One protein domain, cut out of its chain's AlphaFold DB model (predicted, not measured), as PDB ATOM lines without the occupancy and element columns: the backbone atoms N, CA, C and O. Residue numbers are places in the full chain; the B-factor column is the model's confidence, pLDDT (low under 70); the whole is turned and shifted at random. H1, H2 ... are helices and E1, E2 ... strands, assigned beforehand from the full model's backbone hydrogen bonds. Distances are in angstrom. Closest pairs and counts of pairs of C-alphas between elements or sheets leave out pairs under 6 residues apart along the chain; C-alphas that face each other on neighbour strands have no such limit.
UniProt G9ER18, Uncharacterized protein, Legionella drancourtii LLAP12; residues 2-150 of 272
ATOM      1  N   PHE A   2     -95.371-155.495-175.845       42.25
ATOM      2  CA  PHE A   2     -94.176-156.048-175.177       42.25
ATOM      3  C   PHE A   2     -92.869-155.816-175.961       42.25
ATOM      4  O   PHE A   2     -91.813-155.602-175.375       42.25
ATOM      5  N   PHE A   3     -92.941-155.804-177.295       46.66
ATOM      6  CA  PHE A   3     -91.770-155.685-178.171       46.66
ATOM      7  C   PHE A   3     -91.130-154.291-178.198       46.66
ATOM      8  O   PHE A   3     -89.964-154.197-178.567       46.66
ATOM      9  N   ASN A   4     -91.849-153.251-177.760       57.34
ATOM     10  CA  ASN A   4     -91.386-151.858-177.791       57.34
ATOM     11  C   ASN A   4     -90.506-151.487-176.588       57.34
ATOM     12  O   ASN A   4     -89.921-150.408-176.564       57.34
ATOM     13  N   HIS A   5     -90.417-152.358-175.584       62.53
ATOM     14  CA  HIS A   5     -89.574-152.125-174.418       62.53
ATOM     15  C   HIS A   5     -88.122-152.519-174.693       62.53
ATOM     16  O   HIS A   5     -87.848-153.480-175.421       62.53
ATOM     17  N   ALA A   6     -87.193-151.805-174.049       77.25
ATOM     18  CA  ALA A   6     -85.784-152.169-174.028       77.25
ATOM     19  C   ALA A   6     -85.618-153.634-173.590       77.25
ATOM     20  O   ALA A   6     -86.371-154.148-172.758       77.25
ATOM     21  N   LYS A   7     -84.623-154.319-174.157       81.44
ATOM     22  CA  LYS A   7     -84.409-155.757-173.944       81.44
ATOM     23  C   LYS A   7     -84.290-156.123-172.455       81.44
ATOM     24  O   LYS A   7     -84.884-157.115-172.042       81.44
ATOM     25  N   SER A   8     -83.620-155.286-171.658       78.38
ATOM     26  CA  SER A   8     -83.526-155.402-170.194       78.38
ATOM     27  C   SER A   8     -84.898-155.456-169.518       78.38
ATOM     28  O   SER A   8     -85.141-156.309-168.670       78.38
ATOM     29  N   ASN A   9     -85.826-154.596-169.941       83.06
ATOM     30  CA  ASN A   9     -87.158-154.495-169.346       83.06
ATOM     31  C   ASN A   9     -87.993-155.720-169.718       83.06
ATOM     32  O   ASN A   9     -88.696-156.255-168.868       83.06
ATOM     33  N   ARG A  10     -87.856-156.238-170.946       84.94
ATOM     34  CA  ARG A  10     -88.527-157.485-171.356       84.94
ATOM     35  C   ARG A  10     -88.074-158.684-170.521       84.94
ATOM     36  O   ARG A  10     -88.919-159.446-170.062       84.94
ATOM     37  N   ILE A  11     -86.765-158.833-170.296       87.56
ATOM     38  CA  ILE A  11     -86.214-159.932-169.479       87.56
ATOM     39  C   ILE A  11     -86.620-159.765-168.007       87.56
ATOM     40  O   ILE A  11     -86.995-160.745-167.370       87.56
ATOM     41  N   SER A  12     -86.636-158.537-167.480       89.31
ATOM     42  CA  SER A  12     -87.112-158.264-166.114       89.31
ATOM     43  C   SER A  12     -88.591-158.589-165.928       89.31
ATOM     44  O   SER A  12     -88.955-159.283-164.984       89.31
ATOM     45  N   MET A  13     -89.447-158.161-166.859       89.69
ATOM     46  CA  MET A  13     -90.873-158.504-166.839       89.69
ATOM     47  C   MET A  13     -91.082-160.020-166.921       89.69
ATOM     48  O   MET A  13     -91.967-160.566-166.265       89.69
ATOM     49  N   HIS A  14     -90.255-160.717-167.703       89.31
ATOM     50  CA  HIS A  14     -90.291-162.170-167.792       89.31
ATOM     51  C   HIS A  14     -89.881-162.859-166.480       89.31
ATOM     52  O   HIS A  14     -90.550-163.802-166.047       89.31
ATOM     53  N   LEU A  15     -88.810-162.381-165.836       92.00
ATOM     54  CA  LEU A  15     -88.365-162.839-164.519       92.00
ATOM     55  C   LEU A  15     -89.471-162.655-163.475       92.00
ATOM     56  O   LEU A  15     -89.816-163.603-162.771       92.00
ATOM     57  N   GLU A  16     -90.049-161.454-163.408       93.69
ATOM     58  CA  GLU A  16     -91.131-161.129-162.480       93.69
ATOM     59  C   GLU A  16     -92.355-162.017-162.709       93.69
ATOM     60  O   GLU A  16     -92.851-162.618-161.761       93.69
ATOM     61  N   SER A  17     -92.804-162.161-163.960       90.75
ATOM     62  CA  SER A  17     -93.941-163.021-164.306       90.75
ATOM     63  C   SER A  17     -93.696-164.477-163.910       90.75
ATOM     64  O   SER A  17     -94.586-165.119-163.358       90.75
ATOM     65  N   THR A  18     -92.492-164.996-164.165       90.00
ATOM     66  CA  THR A  18     -92.131-166.382-163.835       90.00
ATOM     67  C   THR A  18     -92.122-166.596-162.318       90.00
ATOM     68  O   THR A  18     -92.689-167.564-161.820       90.00
ATOM     69  N   LEU A  19     -91.525-165.675-161.555       92.69
ATOM     70  CA  LEU A  19     -91.513-165.754-160.092       92.69
ATOM     71  C   LEU A  19     -92.901-165.533-159.480       92.69
ATOM     72  O   LEU A  19     -93.204-166.132-158.449       92.69
ATOM     73  N   ALA A  20     -93.751-164.716-160.103       91.94
ATOM     74  CA  ALA A  20     -95.126-164.505-159.668       91.94
ATOM     75  C   ALA A  20     -95.951-165.787-159.797       91.94
ATOM     76  O   ALA A  20     -96.667-166.145-158.863       91.94
ATOM     77  N   GLU A  21     -95.805-166.504-160.913       88.62
ATOM     78  CA  GLU A  21     -96.472-167.785-161.141       88.62
ATOM     79  C   GLU A  21     -96.005-168.852-160.142       88.62
ATOM     80  O   GLU A  21     -96.839-169.428-159.442       88.62
ATOM     81  N   ILE A  22     -94.688-169.022-159.971       90.00
ATOM     82  CA  ILE A  22     -94.124-169.958-158.983       90.00
ATOM     83  C   ILE A  22     -94.603-169.606-157.567       90.00
ATOM     84  O   ILE A  22     -95.022-170.478-156.805       90.00
ATOM     85  N   CYS A  23     -94.566-168.324-157.187       92.50
ATOM     86  CA  CYS A  23     -95.008-167.885-155.866       92.50
ATOM     87  C   CYS A  23     -96.503-168.163-155.644       92.50
ATOM     88  O   CYS A  23     -96.867-168.669-154.579       92.50
ATOM     89  N   ARG A  24     -97.349-167.895-156.650       91.31
ATOM     90  CA  ARG A  24     -98.786-168.196-156.619       91.31
ATOM     91  C   ARG A  24     -99.029-169.690-156.423       91.31
ATOM     92  O   ARG A  24     -99.801-170.057-155.550       91.31
ATOM     93  N   GLU A  25     -98.342-170.556-157.161       89.06
ATOM     94  CA  GLU A  25     -98.488-172.009-157.004       89.06
ATOM     95  C   GLU A  25     -98.113-172.484-155.597       89.06
ATOM     96  O   GLU A  25     -98.842-173.264-154.978       89.06
ATOM     97  N   ARG A  26     -97.000-171.982-155.041       91.31
ATOM     98  CA  ARG A  26     -96.587-172.327-153.672       91.31
ATOM     99  C   ARG A  26     -97.536-171.770-152.619       91.31
ATOM    100  O   ARG A  26     -97.779-172.449-151.623       91.31
ATOM    101  N   TRP A  27     -98.099-170.585-152.843       92.94
ATOM    102  CA  TRP A  27     -99.165-170.032-152.014       92.94
ATOM    103  C   TRP A  27    -100.406-170.926-152.025       92.94
ATOM    104  O   TRP A  27    -100.871-171.336-150.962       92.94
ATOM    105  N   SER A  28    -100.902-171.290-153.208       90.62
ATOM    106  CA  SER A  28    -102.060-172.171-153.356       90.62
ATOM    107  C   SER A  28    -101.834-173.510-152.658       90.62
ATOM    108  O   SER A  28    -102.695-173.961-151.904       90.62
ATOM    109  N   LYS A  29    -100.651-174.121-152.829       89.38
ATOM    110  CA  LYS A  29    -100.296-175.366-152.135       89.38
ATOM    111  C   LYS A  29    -100.253-175.171-150.623       89.38
ATOM    112  O   LYS A  29    -100.809-175.992-149.899       89.38
ATOM    113  N   TYR A  30     -99.665-174.082-150.132       91.56
ATOM    114  CA  TYR A  30     -99.658-173.771-148.704       91.56
ATOM    115  C   TYR A  30    -101.088-173.688-148.148       91.56
ATOM    116  O   TYR A  30    -101.394-174.352-147.161       91.56
ATOM    117  N   LEU A  31    -102.005-173.017-148.848       90.12
ATOM    118  CA  LEU A  31    -103.416-172.952-148.457       90.12
ATOM    119  C   LEU A  31    -104.152-174.305-148.472       90.12
ATOM    120  O   LEU A  31    -105.227-174.408-147.882       90.12
ATOM    121  N   THR A  32    -103.659-175.323-149.185       87.44
ATOM    122  CA  THR A  32    -104.251-176.679-149.145       87.44
ATOM    123  C   THR A  32    -103.808-177.503-147.941       87.44
ATOM    124  O   THR A  32    -104.498-178.450-147.578       87.44
ATOM    125  N   VAL A  33    -102.676-177.157-147.320       88.12
ATOM    126  CA  VAL A  33    -102.082-177.949-146.229       88.12
ATOM    127  C   VAL A  33    -102.183-177.268-144.865       88.12
ATOM    128  O   VAL A  33    -101.912-177.904-143.851       88.12
ATOM    129  N   VAL A  34    -102.540-175.981-144.827       87.94
ATOM    130  CA  VAL A  34    -102.762-175.233-143.584       87.94
ATOM    131  C   VAL A  34    -104.020-175.753-142.879       87.94
ATOM    132  O   VAL A  34    -105.099-175.716-143.474       87.94
ATOM    133  N   PRO A  35    -103.908-176.213-141.617       83.88
ATOM    134  CA  PRO A  35    -105.065-176.556-140.794       83.88
ATOM    135  C   PRO A  35    -105.972-175.347-140.547       83.88
ATOM    136  O   PRO A  35    -105.498-174.211-140.507       83.88
ATOM    137  N   LYS A  36    -107.274-175.586-140.343       80.06
ATOM    138  CA  LYS A  36    -108.273-174.506-140.244       80.06
ATOM    139  C   LYS A  36    -108.070-173.551-139.064       80.06
ATOM    140  O   LYS A  36    -108.457-172.394-139.126       80.06
ATOM    141  N   ASP A  37    -107.463-174.055-138.005       78.44
ATOM    142  CA  ASP A  37    -107.177-173.398-136.734       78.44
ATOM    143  C   ASP A  37    -105.801-172.709-136.694       78.44
ATOM    144  O   ASP A  37    -105.455-172.051-135.713       78.44
ATOM    145  N   CYS A  38    -104.998-172.835-137.755       77.00
ATOM    146  CA  CYS A  38    -103.662-172.253-137.814       77.00
ATOM    147  C   CYS A  38    -103.659-170.831-138.392       77.00
ATOM    148  O   CYS A  38    -104.350-170.511-139.358       77.00
ATOM    149  N   VAL A  39    -102.773-169.983-137.860       80.44
ATOM    150  CA  VAL A  39    -102.513-168.645-138.409       80.44
ATOM    151  C   VAL A  39    -101.824-168.768-139.772       80.44
ATOM    152  O   VAL A  39    -100.720-169.315-139.872       80.44
ATOM    153  N   ILE A  40    -102.435-168.220-140.829       84.50
ATOM    154  CA  ILE A  40    -101.761-168.102-142.127       84.50
ATOM    155  C   ILE A  40    -100.727-166.980-142.077       84.50
ATOM    156  O   ILE A  40    -101.027-165.835-141.746       84.50
ATOM    157  N   HIS A  41     -99.520-167.291-142.536       83.94
ATOM    158  CA  HIS A  41     -98.494-166.290-142.792       83.94
ATOM    159  C   HIS A  41     -98.551-165.839-144.252       83.94
ATOM    160  O   HIS A  41     -97.940-166.452-145.124       83.94
ATOM    161  N   TYR A  42     -99.303-164.773-144.521       86.31
ATOM    162  CA  TYR A  42     -99.355-164.137-145.837       86.31
ATOM    163  C   TYR A  42     -98.221-163.117-145.996       86.31
ATOM    164  O   TYR A  42     -97.983-162.311-145.101       86.31
ATOM    165  N   ASN A  43     -97.529-163.133-147.140       85.12
ATOM    166  CA  ASN A  43     -96.352-162.292-147.393       85.12
ATOM    167  C   ASN A  43     -96.552-161.279-148.540       85.12
ATOM    168  O   ASN A  43     -95.602-160.881-149.211       85.12
ATOM    169  N   GLY A  44     -97.799-160.866-148.804       83.56
ATOM    170  CA  GLY A  44     -98.073-159.742-149.713       83.56
ATOM    171  C   GLY A  44     -97.777-160.012-151.190       83.56
ATOM    172  O   GLY A  44     -97.582-159.075-151.961       83.56
ATOM    173  N   HIS A  45     -97.710-161.276-151.620       85.06
ATOM    174  CA  HIS A  45     -97.299-161.601-152.992       85.06
ATOM    175  C   HIS A  45     -98.275-161.081-154.069       85.06
ATOM    176  O   HIS A  45     -97.842-160.826-155.190       85.06
ATOM    177  N   LEU A  46     -99.541-160.807-153.731       83.19
ATOM    178  CA  LEU A  46    -100.526-160.162-154.622       83.19
ATOM    179  C   LEU A  46    -100.546-158.623-154.496       83.19
ATOM    180  O   LEU A  46    -101.444-157.958-155.005       83.19
ATOM    181  N   GLY A  47     -99.544-158.036-153.836       80.12
ATOM    182  CA  GLY A  47     -99.423-156.589-153.669       80.12
ATOM    183  C   GLY A  47    -100.435-156.033-152.665       80.12
ATOM    184  O   GLY A  47    -100.610-156.585-151.582       80.12
ATOM    185  N   ASN A  48    -101.095-154.930-153.028       72.75
ATOM    186  CA  ASN A  48    -101.967-154.151-152.135       72.75
ATOM    187  C   ASN A  48    -103.403-154.696-152.012       72.75
ATOM    188  O   ASN A  48    -104.280-154.018-151.474       72.75
ATOM    189  N   GLN A  49    -103.682-155.888-152.538       77.50
ATOM    190  CA  GLN A  49    -105.015-156.479-152.461       77.50
ATOM    191  C   GLN A  49    -105.328-156.914-151.025       77.50
ATOM    192  O   GLN A  49    -104.552-157.630-150.391       77.50
ATOM    193  N   LYS A  50    -106.485-156.490-150.500       76.62
ATOM    194  CA  LYS A  50    -106.989-156.977-149.211       76.62
ATOM    195  C   LYS A  50    -107.538-158.387-149.395       76.62
ATOM    196  O   LYS A  50    -108.521-158.574-150.105       76.62
ATOM    197  N   ILE A  51    -106.919-159.360-148.734       83.00
ATOM    198  CA  ILE A  51    -107.320-160.767-148.801       83.00
ATOM    199  C   ILE A  51    -108.006-161.160-147.499       83.00
ATOM    200  O   ILE A  51    -107.455-160.966-146.414       83.00
ATOM    201  N   ASN A  52    -109.191-161.757-147.608       85.06
ATOM    202  CA  ASN A  52    -109.853-162.378-146.469       85.06
ATOM    203  C   ASN A  52    -109.274-163.785-146.244       85.06
ATOM    204  O   ASN A  52    -109.738-164.761-146.830       85.06
ATOM    205  N   LEU A  53    -108.231-163.869-145.415       84.94
ATOM    206  CA  LEU A  53    -107.524-165.118-145.123       84.94
ATOM    207  C   LEU A  53    -108.434-166.163-144.468       84.94
ATOM    208  O   LEU A  53    -108.365-167.332-144.830       84.94
ATOM    209  N   GLU A  54    -109.315-165.743-143.560       82.62
ATOM    210  CA  GLU A  54    -110.238-166.638-142.858       82.62
ATOM    211  C   GLU A  54    -111.206-167.322-143.830       82.62
ATOM    212  O   GLU A  54    -111.385-168.540-143.783       82.62
ATOM    213  N   LYS A  55    -111.767-166.560-144.777       85.44
ATOM    214  CA  LYS A  55    -112.616-167.124-145.832       85.44
ATOM    215  C   LYS A  55    -111.856-168.166-146.660       85.44
ATOM    216  O   LYS A  55    -112.370-169.254-146.886       85.44
ATOM    217  N   LEU A  56    -110.614-167.878-147.058       85.38
ATOM    218  CA  LEU A  56    -109.829-168.793-147.894       85.38
ATOM    219  C   LEU A  56    -109.509-170.125-147.212       85.38
ATOM    220  O   LEU A  56    -109.506-171.157-147.882       85.38
ATOM    221  N   ILE A  57    -109.235-170.115-145.907       82.44
ATOM    222  CA  ILE A  57    -108.996-171.342-145.130       82.44
ATOM    223  C   ILE A  57    -110.256-172.206-145.082       82.44
ATOM    224  O   ILE A  57    -110.184-173.431-145.193       82.44
ATOM    225  N   ASN A  58    -111.403-171.559-144.885       81.88
ATOM    226  CA  ASN A  58    -112.675-172.240-144.696       81.88
ATOM    227  C   ASN A  58    -113.274-172.751-146.009       81.88
ATOM    228  O   ASN A  58    -113.933-173.795-146.000       81.88
ATOM    229  N   ASP A  59    -112.997-172.067-147.121       84.38
ATOM    230  CA  ASP A  59    -113.414-172.474-148.458       84.38
ATOM    231  C   ASP A  59    -112.716-173.772-148.891       84.38
ATOM    232  O   ASP A  59    -111.503-173.963-148.724       84.38
ATOM    233  N   PHE A  60    -113.491-174.662-149.514       84.31
ATOM    234  CA  PHE A  60    -112.957-175.866-150.141       84.31
ATOM    235  C   PHE A  60    -111.962-175.480-151.245       84.31
ATOM    236  O   PHE A  60    -112.252-174.611-152.065       84.31
ATOM    237  N   GLY A  61    -110.788-176.120-151.287       84.31
ATOM    238  CA  GLY A  61    -109.670-175.684-152.136       84.31
ATOM    239  C   GLY A  61    -110.030-175.502-153.615       84.31
ATOM    240  O   GLY A  61    -109.599-174.532-154.234       84.31
ATOM    241  N   SER A  62    -110.879-176.381-154.157       84.88
ATOM    242  CA  SER A  62    -111.331-176.317-155.552       84.88
ATOM    243  C   SER A  62    -112.339-175.200-155.839       84.88
ATOM    244  O   SER A  62    -112.562-174.880-157.000       84.88
ATOM    245  N   PHE A  63    -112.946-174.602-154.813       88.44
ATOM    246  CA  PHE A  63    -113.934-173.525-154.943       88.44
ATOM    247  C   PHE A  63    -113.326-172.124-154.862       88.44
ATOM    248  O   PHE A  63    -114.005-171.128-155.122       88.44
ATOM    249  N   ARG A  64    -112.042-172.043-154.512       90.38
ATOM    250  CA  ARG A  64    -111.310-170.785-154.404       90.38
ATOM    251  C   ARG A  64    -111.148-170.118-155.777       90.38
ATOM    252  O   ARG A  64    -111.110-170.815-156.792       90.38
ATOM    253  N   PRO A  65    -111.015-168.783-155.819       90.12
ATOM    254  CA  PRO A  65    -110.709-168.073-157.054       90.12
ATOM    255  C   PRO A  65    -109.291-168.394-157.562       90.12
ATOM    256  O   PRO A  65    -108.461-168.971-156.848       90.12
ATOM    257  N   LYS A  66    -109.024-168.059-158.828       89.88
ATOM    258  CA  LYS A  66    -107.845-168.478-159.613       89.88
ATOM    259  C   LYS A  66    -106.505-168.210-158.920       89.88
ATOM    260  O   LYS A  66    -105.584-169.029-158.967       89.88
ATOM    261  N   GLU A  67    -106.390-167.073-158.252       87.81
ATOM    262  CA  GLU A  67    -105.209-166.617-157.518       87.81
ATOM    263  C   GLU A  67    -104.894-167.453-156.263       87.81
ATOM    264  O   GLU A  67    -103.811-167.338-155.687       87.81
ATOM    265  N   HIS A  68    -105.829-168.300-155.828       90.38
ATOM    266  CA  HIS A  68    -105.725-169.144-154.634       90.38
ATOM    267  C   HIS A  68    -105.985-170.628-154.928       90.38
ATOM    268  O   HIS A  68    -105.936-171.469-154.025       90.38
ATOM    269  N   PHE A  69    -106.269-170.943-156.190       88.88
ATOM    270  CA  PHE A  69    -106.517-172.289-156.667       88.88
ATOM    271  C   PHE A  69    -105.200-173.046-156.870       88.88
ATOM    272  O   PHE A  69    -104.233-172.515-157.428       88.88
ATOM    273  N   SER A  70    -105.170-174.301-156.416       85.81
ATOM    274  CA  SER A  70    -104.050-175.218-156.621       85.81
ATOM    275  C   SER A  70    -104.396-176.196-157.733       85.81
ATOM    276  O   SER A  70    -105.384-176.917-157.632       85.81
ATOM    277  N   TRP A  71    -103.544-176.254-158.752       80.56
ATOM    278  CA  TRP A  71    -103.592-177.302-159.773       80.56
ATOM    279  C   TRP A  71    -103.022-178.628-159.266       80.56
ATOM    280  O   TRP A  71    -103.191-179.654-159.906       80.56
ATOM    281  N   ASP A  72    -102.357-178.625-158.114       75.38
ATOM    282  CA  ASP A  72    -101.783-179.826-157.529       75.38
ATOM    283  C   ASP A  72    -102.848-180.592-156.728       75.38
ATOM    284  O   ASP A  72    -103.063-180.324-155.540       75.38
ATOM    285  N   PHE A  73    -103.526-181.518-157.413       64.62
ATOM    286  CA  PHE A  73    -104.463-182.494-156.841       64.62
ATOM    287  C   PHE A  73    -103.770-183.791-156.405       64.62
ATOM    288  O   PHE A  73    -104.450-184.734-155.993       64.62
ATOM    289  N   ALA A  74    -102.437-183.874-156.502       64.31
ATOM    290  CA  ALA A  74    -101.736-185.102-156.175       64.31
ATOM    291  C   ALA A  74    -101.905-185.419-154.678       64.31
ATOM    292  O   ALA A  74    -101.649-184.550-153.828       64.31
ATOM    293  N   PRO A  75    -102.329-186.650-154.331       66.56
ATOM    294  CA  PRO A  75    -102.374-187.068-152.943       66.56
ATOM    295  C   PRO A  75    -100.963-187.006-152.358       66.56
ATOM    296  O   PRO A  75     -99.975-187.329-153.021       66.56
ATOM    297  N   LEU A  76    -100.870-186.570-151.102       78.44
ATOM    298  CA  LEU A  76     -99.610-186.635-150.375       78.44
ATOM    299  C   LEU A  76     -99.157-188.103-150.275       78.44
ATOM    300  O   LEU A  76    -100.013-188.986-150.152       78.44
ATOM    301  N   PRO A  77     -97.838-188.375-150.300       81.38
ATOM    302  CA  PRO A  77     -97.316-189.703-150.003       81.38
ATOM    303  C   PRO A  77     -97.882-190.232-148.683       81.38
ATOM    304  O   PRO A  77     -98.075-189.466-147.738       81.38
ATOM    305  N   TYR A  78     -98.144-191.536-148.614       82.44
ATOM    306  CA  TYR A  78     -98.749-192.166-147.435       82.44
ATOM    307  C   TYR A  78     -97.921-191.961-146.153       82.44
ATOM    308  O   TYR A  78     -98.462-191.867-145.056       82.44
ATOM    309  N   ASP A  79     -96.604-191.859-146.296       88.12
ATOM    310  CA  ASP A  79     -95.626-191.633-145.235       88.12
ATOM    311  C   ASP A  79     -95.343-190.144-144.955       88.12
ATOM    312  O   ASP A  79     -94.499-189.818-144.115       88.12
ATOM    313  N   ALA A  80     -96.047-189.223-145.621       88.25
ATOM    314  CA  ALA A  80     -95.868-187.796-145.406       88.25
ATOM    315  C   ALA A  80     -96.357-187.374-144.011       88.25
ATOM    316  O   ALA A  80     -97.512-187.564-143.630       88.25
ATOM    317  N   LYS A  81     -95.479-186.720-143.251       90.94
ATOM    318  CA  LYS A  81     -95.779-186.206-141.912       90.94
ATOM    319  C   LYS A  81     -96.411-184.813-142.014       90.94
ATOM    320  O   LYS A  81     -95.741-183.892-142.496       90.94
ATOM    321  N   PRO A  82     -97.638-184.593-141.498       89.19
ATOM    322  CA  PRO A  82     -98.360-183.325-141.657       89.19
ATOM    323  C   PRO A  82     -97.569-182.085-141.219       89.19
ATOM    324  O   PRO A  82     -97.560-181.069-141.913       89.19
ATOM    325  N   MET A  83     -96.828-182.185-140.108       90.62
ATOM    326  CA  MET A  83     -95.999-181.086-139.602       90.62
ATOM    327  C   MET A  83     -94.911-180.668-140.602       90.62
ATOM    328  O   MET A  83     -94.656-179.476-140.785       90.62
ATOM    329  N   TYR A  84     -94.282-181.635-141.276       93.19
ATOM    330  CA  TYR A  84     -93.244-181.365-142.268       93.19
ATOM    331  C   TYR A  84     -93.827-180.883-143.587       93.19
ATOM    332  O   TYR A  84     -93.260-179.971-144.178       93.19
ATOM    333  N   VAL A  85     -94.981-181.404-144.008       91.69
ATOM    334  CA  VAL A  85     -95.719-180.893-145.175       91.69
ATOM    335  C   VAL A  85     -96.044-179.408-144.996       91.69
ATOM    336  O   VAL A  85     -95.732-178.595-145.870       91.69
ATOM    337  N   LEU A  86     -96.593-179.034-143.836       92.00
ATOM    338  CA  LEU A  86     -96.926-177.649-143.515       92.00
ATOM    339  C   LEU A  86     -95.683-176.752-143.481       92.00
ATOM    340  O   LEU A  86     -95.654-175.694-144.114       92.00
ATOM    341  N   ALA A  87     -94.641-177.173-142.757       92.44
ATOM    342  CA  ALA A  87     -93.401-176.412-142.633       92.44
ATOM    343  C   ALA A  87     -92.681-176.250-143.982       92.44
ATOM    344  O   ALA A  87     -92.140-175.181-144.268       92.44
ATOM    345  N   ASN A  88     -92.696-177.290-144.816       93.75
ATOM    346  CA  ASN A  88     -92.151-177.272-146.164       93.75
ATOM    347  C   ASN A  88     -92.909-176.269-147.044       93.75
ATOM    348  O   ASN A  88     -92.293-175.328-147.548       93.75
ATOM    349  N   ALA A  89     -94.237-176.395-147.148       92.12
ATOM    350  CA  ALA A  89     -95.055-175.516-147.982       92.12
ATOM    351  C   ALA A  89     -94.940-174.041-147.563       92.12
ATOM    352  O   ALA A  89     -94.711-173.174-148.409       92.12
ATOM    353  N   LYS A  90     -94.995-173.762-146.251       93.44
ATOM    354  CA  LYS A  90     -94.805-172.413-145.697       93.44
ATOM    355  C   LYS A  90     -93.452-171.827-146.102       93.44
ATOM    356  O   LYS A  90     -93.386-170.705-146.603       93.44
ATOM    357  N   LYS A  91     -92.359-172.567-145.886       94.25
ATOM    358  CA  LYS A  91     -91.004-172.083-146.190       94.25
ATOM    359  C   LYS A  91     -90.791-171.846-147.682       94.25
ATOM    360  O   LYS A  91     -90.186-170.837-148.033       94.25
ATOM    361  N   GLN A  92     -91.303-172.731-148.541       93.25
ATOM    362  CA  GLN A  92     -91.264-172.517-149.988       93.25
ATOM    363  C   GLN A  92     -92.005-171.235-150.366       93.25
ATOM    364  O   GLN A  92     -91.429-170.380-151.033       93.25
ATOM    365  N   TYR A  93     -93.243-171.057-149.891       93.94
ATOM    366  CA  TYR A  93     -94.022-169.852-150.167       93.94
ATOM    367  C   TYR A  93     -93.273-168.569-149.771       93.94
ATOM    368  O   TYR A  93     -93.132-167.660-150.592       93.94
ATOM    369  N   HIS A  94     -92.732-168.509-148.551       93.75
ATOM    370  CA  HIS A  94     -91.959-167.349-148.104       93.75
ATOM    371  C   HIS A  94     -90.735-167.093-148.980       93.75
ATOM    372  O   HIS A  94     -90.516-165.954-149.381       93.75
ATOM    373  N   PHE A  95     -89.974-168.138-149.311       93.94
ATOM    374  CA  PHE A  95     -88.785-168.017-150.147       93.94
ATOM    375  C   PHE A  95     -89.108-167.393-151.509       93.94
ATOM    376  O   PHE A  95     -88.546-166.357-151.854       93.94
ATOM    377  N   TYR A  96     -90.072-167.947-152.249       93.31
ATOM    378  CA  TYR A  96     -90.437-167.405-153.564       93.31
ATOM    379  C   TYR A  96     -91.109-166.032-153.483       93.31
ATOM    380  O   TYR A  96     -90.970-165.231-154.404       93.31
ATOM    381  N   SER A  97     -91.794-165.726-152.378       93.88
ATOM    382  CA  SER A  97     -92.344-164.390-152.149       93.88
ATOM    383  C   SER A  97     -91.251-163.332-151.984       93.88
ATOM    384  O   SER A  97     -91.441-162.214-152.456       93.88
ATOM    385  N   GLU A  98     -90.124-163.649-151.341       93.62
ATOM    386  CA  GLU A  98     -88.987-162.721-151.247       93.62
ATOM    387  C   GLU A  98     -88.287-162.547-152.599       93.62
ATOM    388  O   GLU A  98     -87.993-161.420-152.997       93.62
ATOM    389  N   LEU A  99     -88.110-163.629-153.370       94.31
ATOM    390  CA  LEU A  99     -87.560-163.531-154.729       94.31
ATOM    391  C   LEU A  99     -88.428-162.647-155.636       94.31
ATOM    392  O   LEU A  99     -87.908-161.814-156.376       94.31
ATOM    393  N   LEU A 100     -89.755-162.792-155.551       95.06
ATOM    394  CA  LEU A 100     -90.695-161.962-156.300       95.06
ATOM    395  C   LEU A 100     -90.604-160.479-155.905       95.06
ATOM    396  O   LEU A 100     -90.700-159.613-156.773       95.06
ATOM    397  N   LYS A 101     -90.406-160.167-154.615       93.94
ATOM    398  CA  LYS A 101     -90.197-158.781-154.162       93.94
ATOM    399  C   LYS A 101     -88.953-158.175-154.805       93.94
ATOM    400  O   LYS A 101     -89.030-157.067-155.326       93.94
ATOM    401  N   GLU A 102     -87.836-158.900-154.821       94.81
ATOM    402  CA  GLU A 102     -86.614-158.427-155.480       94.81
ATOM    403  C   GLU A 102     -86.824-158.223-156.988       94.81
ATOM    404  O   GLU A 102     -86.452-157.175-157.515       94.81
ATOM    405  N   ALA A 103     -87.496-159.157-157.672       94.31
ATOM    406  CA  ALA A 103     -87.792-159.039-159.102       94.31
ATOM    407  C   ALA A 103     -88.667-157.818-159.433       94.31
ATOM    408  O   ALA A 103     -88.367-157.083-160.371       94.31
ATOM    409  N   ARG A 104     -89.695-157.542-158.620       94.56
ATOM    410  CA  ARG A 104     -90.529-156.335-158.755       94.56
ATOM    411  C   ARG A 104     -89.727-155.053-158.613       94.56
ATOM    412  O   ARG A 104     -89.973-154.095-159.341       94.56
ATOM    413  N   ILE A 105     -88.770-155.023-157.687       94.44
ATOM    414  CA  ILE A 105     -87.919-153.846-157.507       94.44
ATOM    415  C   ILE A 105     -86.998-153.663-158.718       94.44
ATOM    416  O   ILE A 105     -86.853-152.536-159.179       94.44
ATOM    417  N   ILE A 106     -86.440-154.743-159.278       93.75
ATOM    418  CA  ILE A 106     -85.655-154.677-160.524       93.75
ATOM    419  C   ILE A 106     -86.505-154.103-161.667       93.75
ATOM    420  O   ILE A 106     -86.076-153.152-162.323       93.75
ATOM    421  N   THR A 107     -87.723-154.615-161.875       92.94
ATOM    422  CA  THR A 107     -88.630-154.111-162.919       92.94
ATOM    423  C   THR A 107     -88.981-152.639-162.696       92.94
ATOM    424  O   THR A 107     -88.966-151.851-163.640       92.94
ATOM    425  N   ALA A 108     -89.279-152.246-161.455       92.25
ATOM    426  CA  ALA A 108     -89.590-150.861-161.120       92.25
ATOM    427  C   ALA A 108     -88.398-149.924-161.378       92.25
ATOM    428  O   ALA A 108     -88.590-148.844-161.929       92.25
ATOM    429  N   GLU A 109     -87.178-150.340-161.028       92.06
ATOM    430  CA  GLU A 109     -85.953-149.565-161.251       92.06
ATOM    431  C   GLU A 109     -85.669-149.367-162.745       92.06
ATOM    432  O   GLU A 109     -85.389-148.254-163.181       92.06
ATOM    433  N   LEU A 110     -85.824-150.427-163.544       88.75
ATOM    434  CA  LEU A 110     -85.643-150.406-164.998       88.75
ATOM    435  C   LEU A 110     -86.677-149.554-165.752       88.75
ATOM    436  O   LEU A 110     -86.459-149.207-166.913       88.75
ATOM    437  N   ASN A 111     -87.804-149.232-165.117       88.12
ATOM    438  CA  ASN A 111     -88.838-148.364-165.682       88.12
ATOM    439  C   ASN A 111     -88.672-146.888-165.288       88.12
ATOM    440  O   ASN A 111     -89.465-146.052-165.723       88.12
ATOM    441  N   LYS A 112     -87.667-146.544-164.474       89.56
ATOM    442  CA  LYS A 112     -87.355-145.146-164.157       89.56
ATOM    443  C   LYS A 112     -86.657-144.458-165.338       89.56
ATOM    444  O   LYS A 112     -85.966-145.130-166.100       89.56
ATOM    445  N   PRO A 113     -86.759-143.118-165.462       83.88
ATOM    446  CA  PRO A 113     -86.028-142.361-166.481       83.88
ATOM    447  C   PRO A 113     -84.506-142.540-166.397       83.88
ATOM    448  O   PRO A 113     -83.856-142.666-167.426       83.88
ATOM    449  N   ASN A 114     -83.968-142.616-165.173       84.81
ATOM    450  CA  ASN A 114     -82.554-142.862-164.886       84.81
ATOM    451  C   ASN A 114     -82.431-144.098-163.971       84.81
ATOM    452  O   ASN A 114     -82.476-143.949-162.747       84.81
ATOM    453  N   PRO A 115     -82.351-145.319-164.532       88.12
ATOM    454  CA  PRO A 115     -82.232-146.545-163.746       88.12
ATOM    455  C   PRO A 115     -80.913-146.612-162.968       88.12
ATOM    456  O   PRO A 115     -79.843-146.373-163.525       88.12
ATOM    457  N   ASN A 116     -80.960-147.027-161.699       90.44
ATOM    458  CA  ASN A 116     -79.750-147.366-160.956       90.44
ATOM    459  C   ASN A 116     -79.281-148.794-161.303       90.44
ATOM    460  O   ASN A 116     -79.702-149.775-160.681       90.44
ATOM    461  N   TYR A 117     -78.394-148.908-162.297       88.19
ATOM    462  CA  TYR A 117     -77.878-150.197-162.772       88.19
ATOM    463  C   TYR A 117     -77.080-150.974-161.715       88.19
ATOM    464  O   TYR A 117     -77.176-152.201-161.690       88.19
ATOM    465  N   GLN A 118     -76.390-150.302-160.789       91.12
ATOM    466  CA  GLN A 118     -75.703-150.983-159.686       91.12
ATOM    467  C   GLN A 118     -76.707-151.654-158.739       91.12
ATOM    468  O   GLN A 118     -76.571-152.835-158.424       91.12
ATOM    469  N   SER A 119     -77.780-150.948-158.363       92.31
ATOM    470  CA  SER A 119     -78.843-151.532-157.538       92.31
ATOM    471  C   SER A 119     -79.511-152.724-158.229       92.31
ATOM    472  O   SER A 119     -79.806-153.728-157.583       92.31
ATOM    473  N   ILE A 120     -79.715-152.646-159.548       92.25
ATOM    474  CA  ILE A 120     -80.247-153.758-160.348       92.25
ATOM    475  C   ILE A 120     -79.317-154.977-160.278       92.25
ATOM    476  O   ILE A 120     -79.793-156.084-160.018       92.25
ATOM    477  N   ILE A 121     -78.006-154.782-160.461       92.06
ATOM    478  CA  ILE A 121     -77.002-155.854-160.394       92.06
ATOM    479  C   ILE A 121     -76.989-156.502-159.009       92.06
ATOM    480  O   ILE A 121     -77.021-157.732-158.915       92.06
ATOM    481  N   ASP A 122     -76.996-155.706-157.939       94.44
ATOM    482  CA  ASP A 122     -76.963-156.218-156.568       94.44
ATOM    483  C   ASP A 122     -78.194-157.084-156.276       94.44
ATOM    484  O   ASP A 122     -78.084-158.194-155.752       94.44
ATOM    485  N   ARG A 123     -79.382-156.622-156.679       95.19
ATOM    486  CA  ARG A 123     -80.647-157.351-156.492       95.19
ATOM    487  C   ARG A 123     -80.704-158.633-157.305       95.19
ATOM    488  O   ARG A 123     -81.051-159.683-156.768       95.19
ATOM    489  N   ALA A 124     -80.322-158.564-158.575       92.94
ATOM    490  CA  ALA A 124     -80.244-159.729-159.443       92.94
ATOM    491  C   ALA A 124     -79.258-160.764-158.867       92.94
ATOM    492  O   ALA A 124     -79.577-161.946-158.763       92.94
ATOM    493  N   THR A 125     -78.105-160.314-158.369       92.69
ATOM    494  CA  THR A 125     -77.113-161.176-157.710       92.69
ATOM    495  C   THR A 125     -77.664-161.812-156.431       92.69
ATOM    496  O   THR A 125     -77.443-163.002-156.197       92.69
ATOM    497  N   ARG A 126     -78.446-161.071-155.632       93.56
ATOM    498  CA  ARG A 126     -79.150-161.639-154.470       93.56
ATOM    499  C   ARG A 126     -80.125-162.736-154.875       93.56
ATOM    500  O   ARG A 126     -80.112-163.783-154.234       93.56
ATOM    501  N   ILE A 127     -80.915-162.550-155.935       93.00
ATOM    502  CA  ILE A 127     -81.800-163.607-156.456       93.00
ATOM    503  C   ILE A 127     -80.969-164.825-156.871       93.00
ATOM    504  O   ILE A 127     -81.254-165.927-156.415       93.00
ATOM    505  N   LYS A 128     -79.906-164.637-157.668       91.12
ATOM    506  CA  LYS A 128     -79.044-165.737-158.142       91.12
ATOM    507  C   LYS A 128     -78.492-166.587-156.996       91.12
ATOM    508  O   LYS A 128     -78.531-167.811-157.057       91.12
ATOM    509  N   ASN A 129     -77.993-165.928-155.954       91.38
ATOM    510  CA  ASN A 129     -77.320-166.582-154.831       91.38
ATOM    511  C   ASN A 129     -78.282-166.988-153.703       91.38
ATOM    512  O   ASN A 129     -77.846-167.502-152.670       91.38
ATOM    513  N   SER A 130     -79.586-166.758-153.870       92.62
ATOM    514  CA  SER A 130     -80.577-167.099-152.855       92.62
ATOM    515  C   SER A 130     -80.738-168.609-152.722       92.62
ATOM    516  O   SER A 130     -80.941-169.340-153.695       92.62
ATOM    517  N   SER A 131     -80.708-169.071-151.477       91.88
ATOM    518  CA  SER A 131     -81.004-170.452-151.115       91.88
ATOM    519  C   SER A 131     -81.779-170.511-149.803       91.88
ATOM    520  O   SER A 131     -81.733-169.592-148.985       91.88
ATOM    521  N   THR A 132     -82.523-171.592-149.606       93.81
ATOM    522  CA  THR A 132     -83.231-171.877-148.357       93.81
ATOM    523  C   THR A 132     -83.197-173.370-148.058       93.81
ATOM    524  O   THR A 132     -82.872-174.179-148.922       93.81
ATOM    525  N   THR A 133     -83.546-173.758-146.832       93.88
ATOM    526  CA  THR A 133     -83.667-175.169-146.446       93.88
ATOM    527  C   THR A 133     -85.080-175.490-145.980       93.88
ATOM    528  O   THR A 133     -85.617-174.872-145.049       93.88
ATOM    529  N   VAL A 134     -85.680-176.496-146.611       93.06
ATOM    530  CA  VAL A 134     -87.013-177.016-146.289       93.06
ATOM    531  C   VAL A 134     -86.903-178.440-145.743       93.06
ATOM    532  O   VAL A 134     -86.009-179.177-146.151       93.06
ATOM    533  N   PRO A 135     -87.762-178.846-144.795       94.69
ATOM    534  CA  PRO A 135     -87.787-180.232-144.347       94.69
ATOM    535  C   PRO A 135     -88.386-181.128-145.435       94.69
ATOM    536  O   PRO A 135     -89.389-180.772-146.053       94.69
ATOM    537  N   SER A 136     -87.803-182.299-145.649       92.12
ATOM    538  CA  SER A 136     -88.426-183.409-146.364       92.12
ATOM    539  C   SER A 136     -89.753-183.763-145.700       92.12
ATOM    540  O   SER A 136     -89.855-183.802-144.472       92.12
ATOM    541  N   ILE A 137     -90.777-184.013-146.513       91.81
ATOM    542  CA  ILE A 137     -92.122-184.295-146.007       91.81
ATOM    543  C   ILE A 137     -92.236-185.679-145.355       91.81
ATOM    544  O   ILE A 137     -93.177-185.896-144.602       91.81
ATOM    545  N   ILE A 138     -91.282-186.583-145.598       91.75
ATOM    546  CA  ILE A 138     -91.292-187.969-145.100       91.75
ATOM    547  C   ILE A 138     -90.563-188.063-143.751       91.75
ATOM    548  O   ILE A 138     -91.120-188.451-142.721       91.75
ATOM    549  N   ASP A 139     -89.300-187.651-143.721       92.00
ATOM    550  CA  ASP A 139     -88.384-187.873-142.597       92.00
ATOM    551  C   ASP A 139     -87.937-186.581-141.896       92.00
ATOM    552  O   ASP A 139     -87.446-186.638-140.769       92.00
ATOM    553  N   GLY A 140     -88.177-185.412-142.497       90.62
ATOM    554  CA  GLY A 140     -87.746-184.116-141.972       90.62
ATOM    555  C   GLY A 140     -86.299-183.754-142.313       90.62
ATOM    556  O   GLY A 140     -85.822-182.706-141.866       90.62
ATOM    557  N   ALA A 141     -85.604-184.571-143.114       94.31
ATOM    558  CA  ALA A 141     -84.255-184.276-143.587       94.31
ATOM    559  C   ALA A 141     -84.206-182.918-144.304       94.31
ATOM    560  O   ALA A 141     -85.157-182.509-144.970       94.31
ATOM    561  N   ARG A 142     -83.103-182.177-144.160       94.12
ATOM    562  CA  ARG A 142     -82.981-180.843-144.764       94.12
ATOM    563  C   ARG A 142     -82.740-180.965-146.266       94.12
ATOM    564  O   ARG A 142     -81.717-181.491-146.686       94.12
ATOM    565  N   ILE A 143     -83.652-180.408-147.052       90.94
ATOM    566  CA  ILE A 143     -83.525-180.248-148.498       90.94
ATOM    567  C   ILE A 143     -83.167-178.790-148.774       90.94
ATOM    568  O   ILE A 143     -83.894-177.878-148.372       90.94
ATOM    569  N   THR A 144     -82.052-178.562-149.459       90.69
ATOM    570  CA  THR A 144     -81.663-177.223-149.910       90.69
ATOM    571  C   THR A 144     -82.383-176.895-151.210       90.69
ATOM    572  O   THR A 144     -82.271-177.625-152.190       90.69
ATOM    573  N   LEU A 145     -83.101-175.777-151.219       86.06
ATOM    574  CA  LEU A 145     -83.671-175.179-152.417       86.06
ATOM    575  C   LEU A 145     -82.791-174.007-152.835       86.06
ATOM    576  O   LEU A 145     -82.455-173.154-152.013       86.06
ATOM    577  N   ASN A 146     -82.434-173.956-154.110       84.38
ATOM    578  CA  ASN A 146     -81.692-172.860-154.716       84.38
ATOM    579  C   ASN A 146     -82.384-172.418-156.011       84.38
ATOM    580  O   ASN A 146     -83.238-173.121-156.552       84.38
ATOM    581  N   VAL A 147     -82.015-171.238-156.507       77.94
ATOM    582  CA  VAL A 147     -82.556-170.669-157.755       77.94
ATOM    583  C   VAL A 147     -82.041-171.378-159.022       77.94
ATOM    584  O   VAL A 147     -82.516-171.084-160.116       77.94
ATOM    585  N   GLY A 148     -81.117-172.337-158.868       64.50
ATOM    586  CA  GLY A 148     -80.468-173.078-159.953       64.50
ATOM    587  C   GLY A 148     -81.398-174.021-160.731       64.50
ATOM    588  O   GLY A 148     -82.594-173.770-160.859       64.50
ATOM    589  N   TRP A 149     -80.854-175.140-161.234       56.72
ATOM    590  CA  TRP A 149     -81.501-176.134-162.125       56.72
ATOM    591  C   TRP A 149     -83.003-176.402-161.909       56.72
ATOM    592  O   TRP A 149     -83.699-176.726-162.862       56.72
ATOM    593  N   SER A 150     -83.508-176.292-160.680       59.50
ATOM    594  CA  SER A 150     -84.875-176.650-160.295       59.50
ATOM    595  C   SER A 150     -85.995-175.697-160.756       59.50
ATOM    596  O   SER A 150     -87.158-176.094-160.715       59.50
TER     597      SER A 150
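This is residues 2 to 150 of the 272 residues of an uncharacterized protein of Legionella drancourtii LLAP12 (UniProt G9ER18). A small hairpin of two strands, E1 and E2, and the helix H4 lie one after the other along the long helix H3, which has the other long helix, H1, side by side with it, so that H1 and H3 make the core. The short helix H2, between two long stretches with no named element, lies out on the side away from the strand hairpin. The printed part has 149 residues, with the order H1, H2, H3, H4, E1, E2, and is mostly helix; E1 and E2 make an antiparallel sheet. It is compact, with a radius of gyration of the C-alphas of 17.2 A, and elongated, spanning 52 by 33 by 25 A.

E1 is residues 131 to 135 and E2 residues 142 to 146, where C-alpha 146 is at (-81.692, -172.860, -154.716). H3, residues 82 to 110, is 42.3 A long; H4 is residues 117 to 128, 16.3 A. H1, residues 7 to 33, is 39.7 A long and begins at (-84.409, -155.757, -173.944). H2 is residues 53 to 58.

In the hairpin E1 and E2, N 132 and O 145 are 2.9 A apart, within hydrogen-bond range. The closest C-alphas of H3 and E1, those of Asn 88 and Val 134, are 5.1 A apart. H3 touches H1 at a shallow tilt of 21 degrees, opposite ways, closest at the C-alphas of Tyr 30 and Ala 89, 5.0 A. H3 and H4 form a helical hairpin; H3 touches H4 with residues 99 to 110 alone, closest at the C-alphas of Ile 106 and Ile 120, 5.5 A. H1 and H2 are close but not clearly touching, with the C-alphas of Leu 31 and Ile 57 closest at 6.7 A. In H1, H2, H3 and H4 every O i to N i+4 pair is within hydrogen-bond range.

The C-alphas farthest apart, of Tyr 78 and Pro 113, are 54.8 A apart. The printed part has no cut; the links H1 to H2 and H2 to H3 are long. The pLDDT is under 70 at residues 2 to 5, 73 to 75 and 148 to 150.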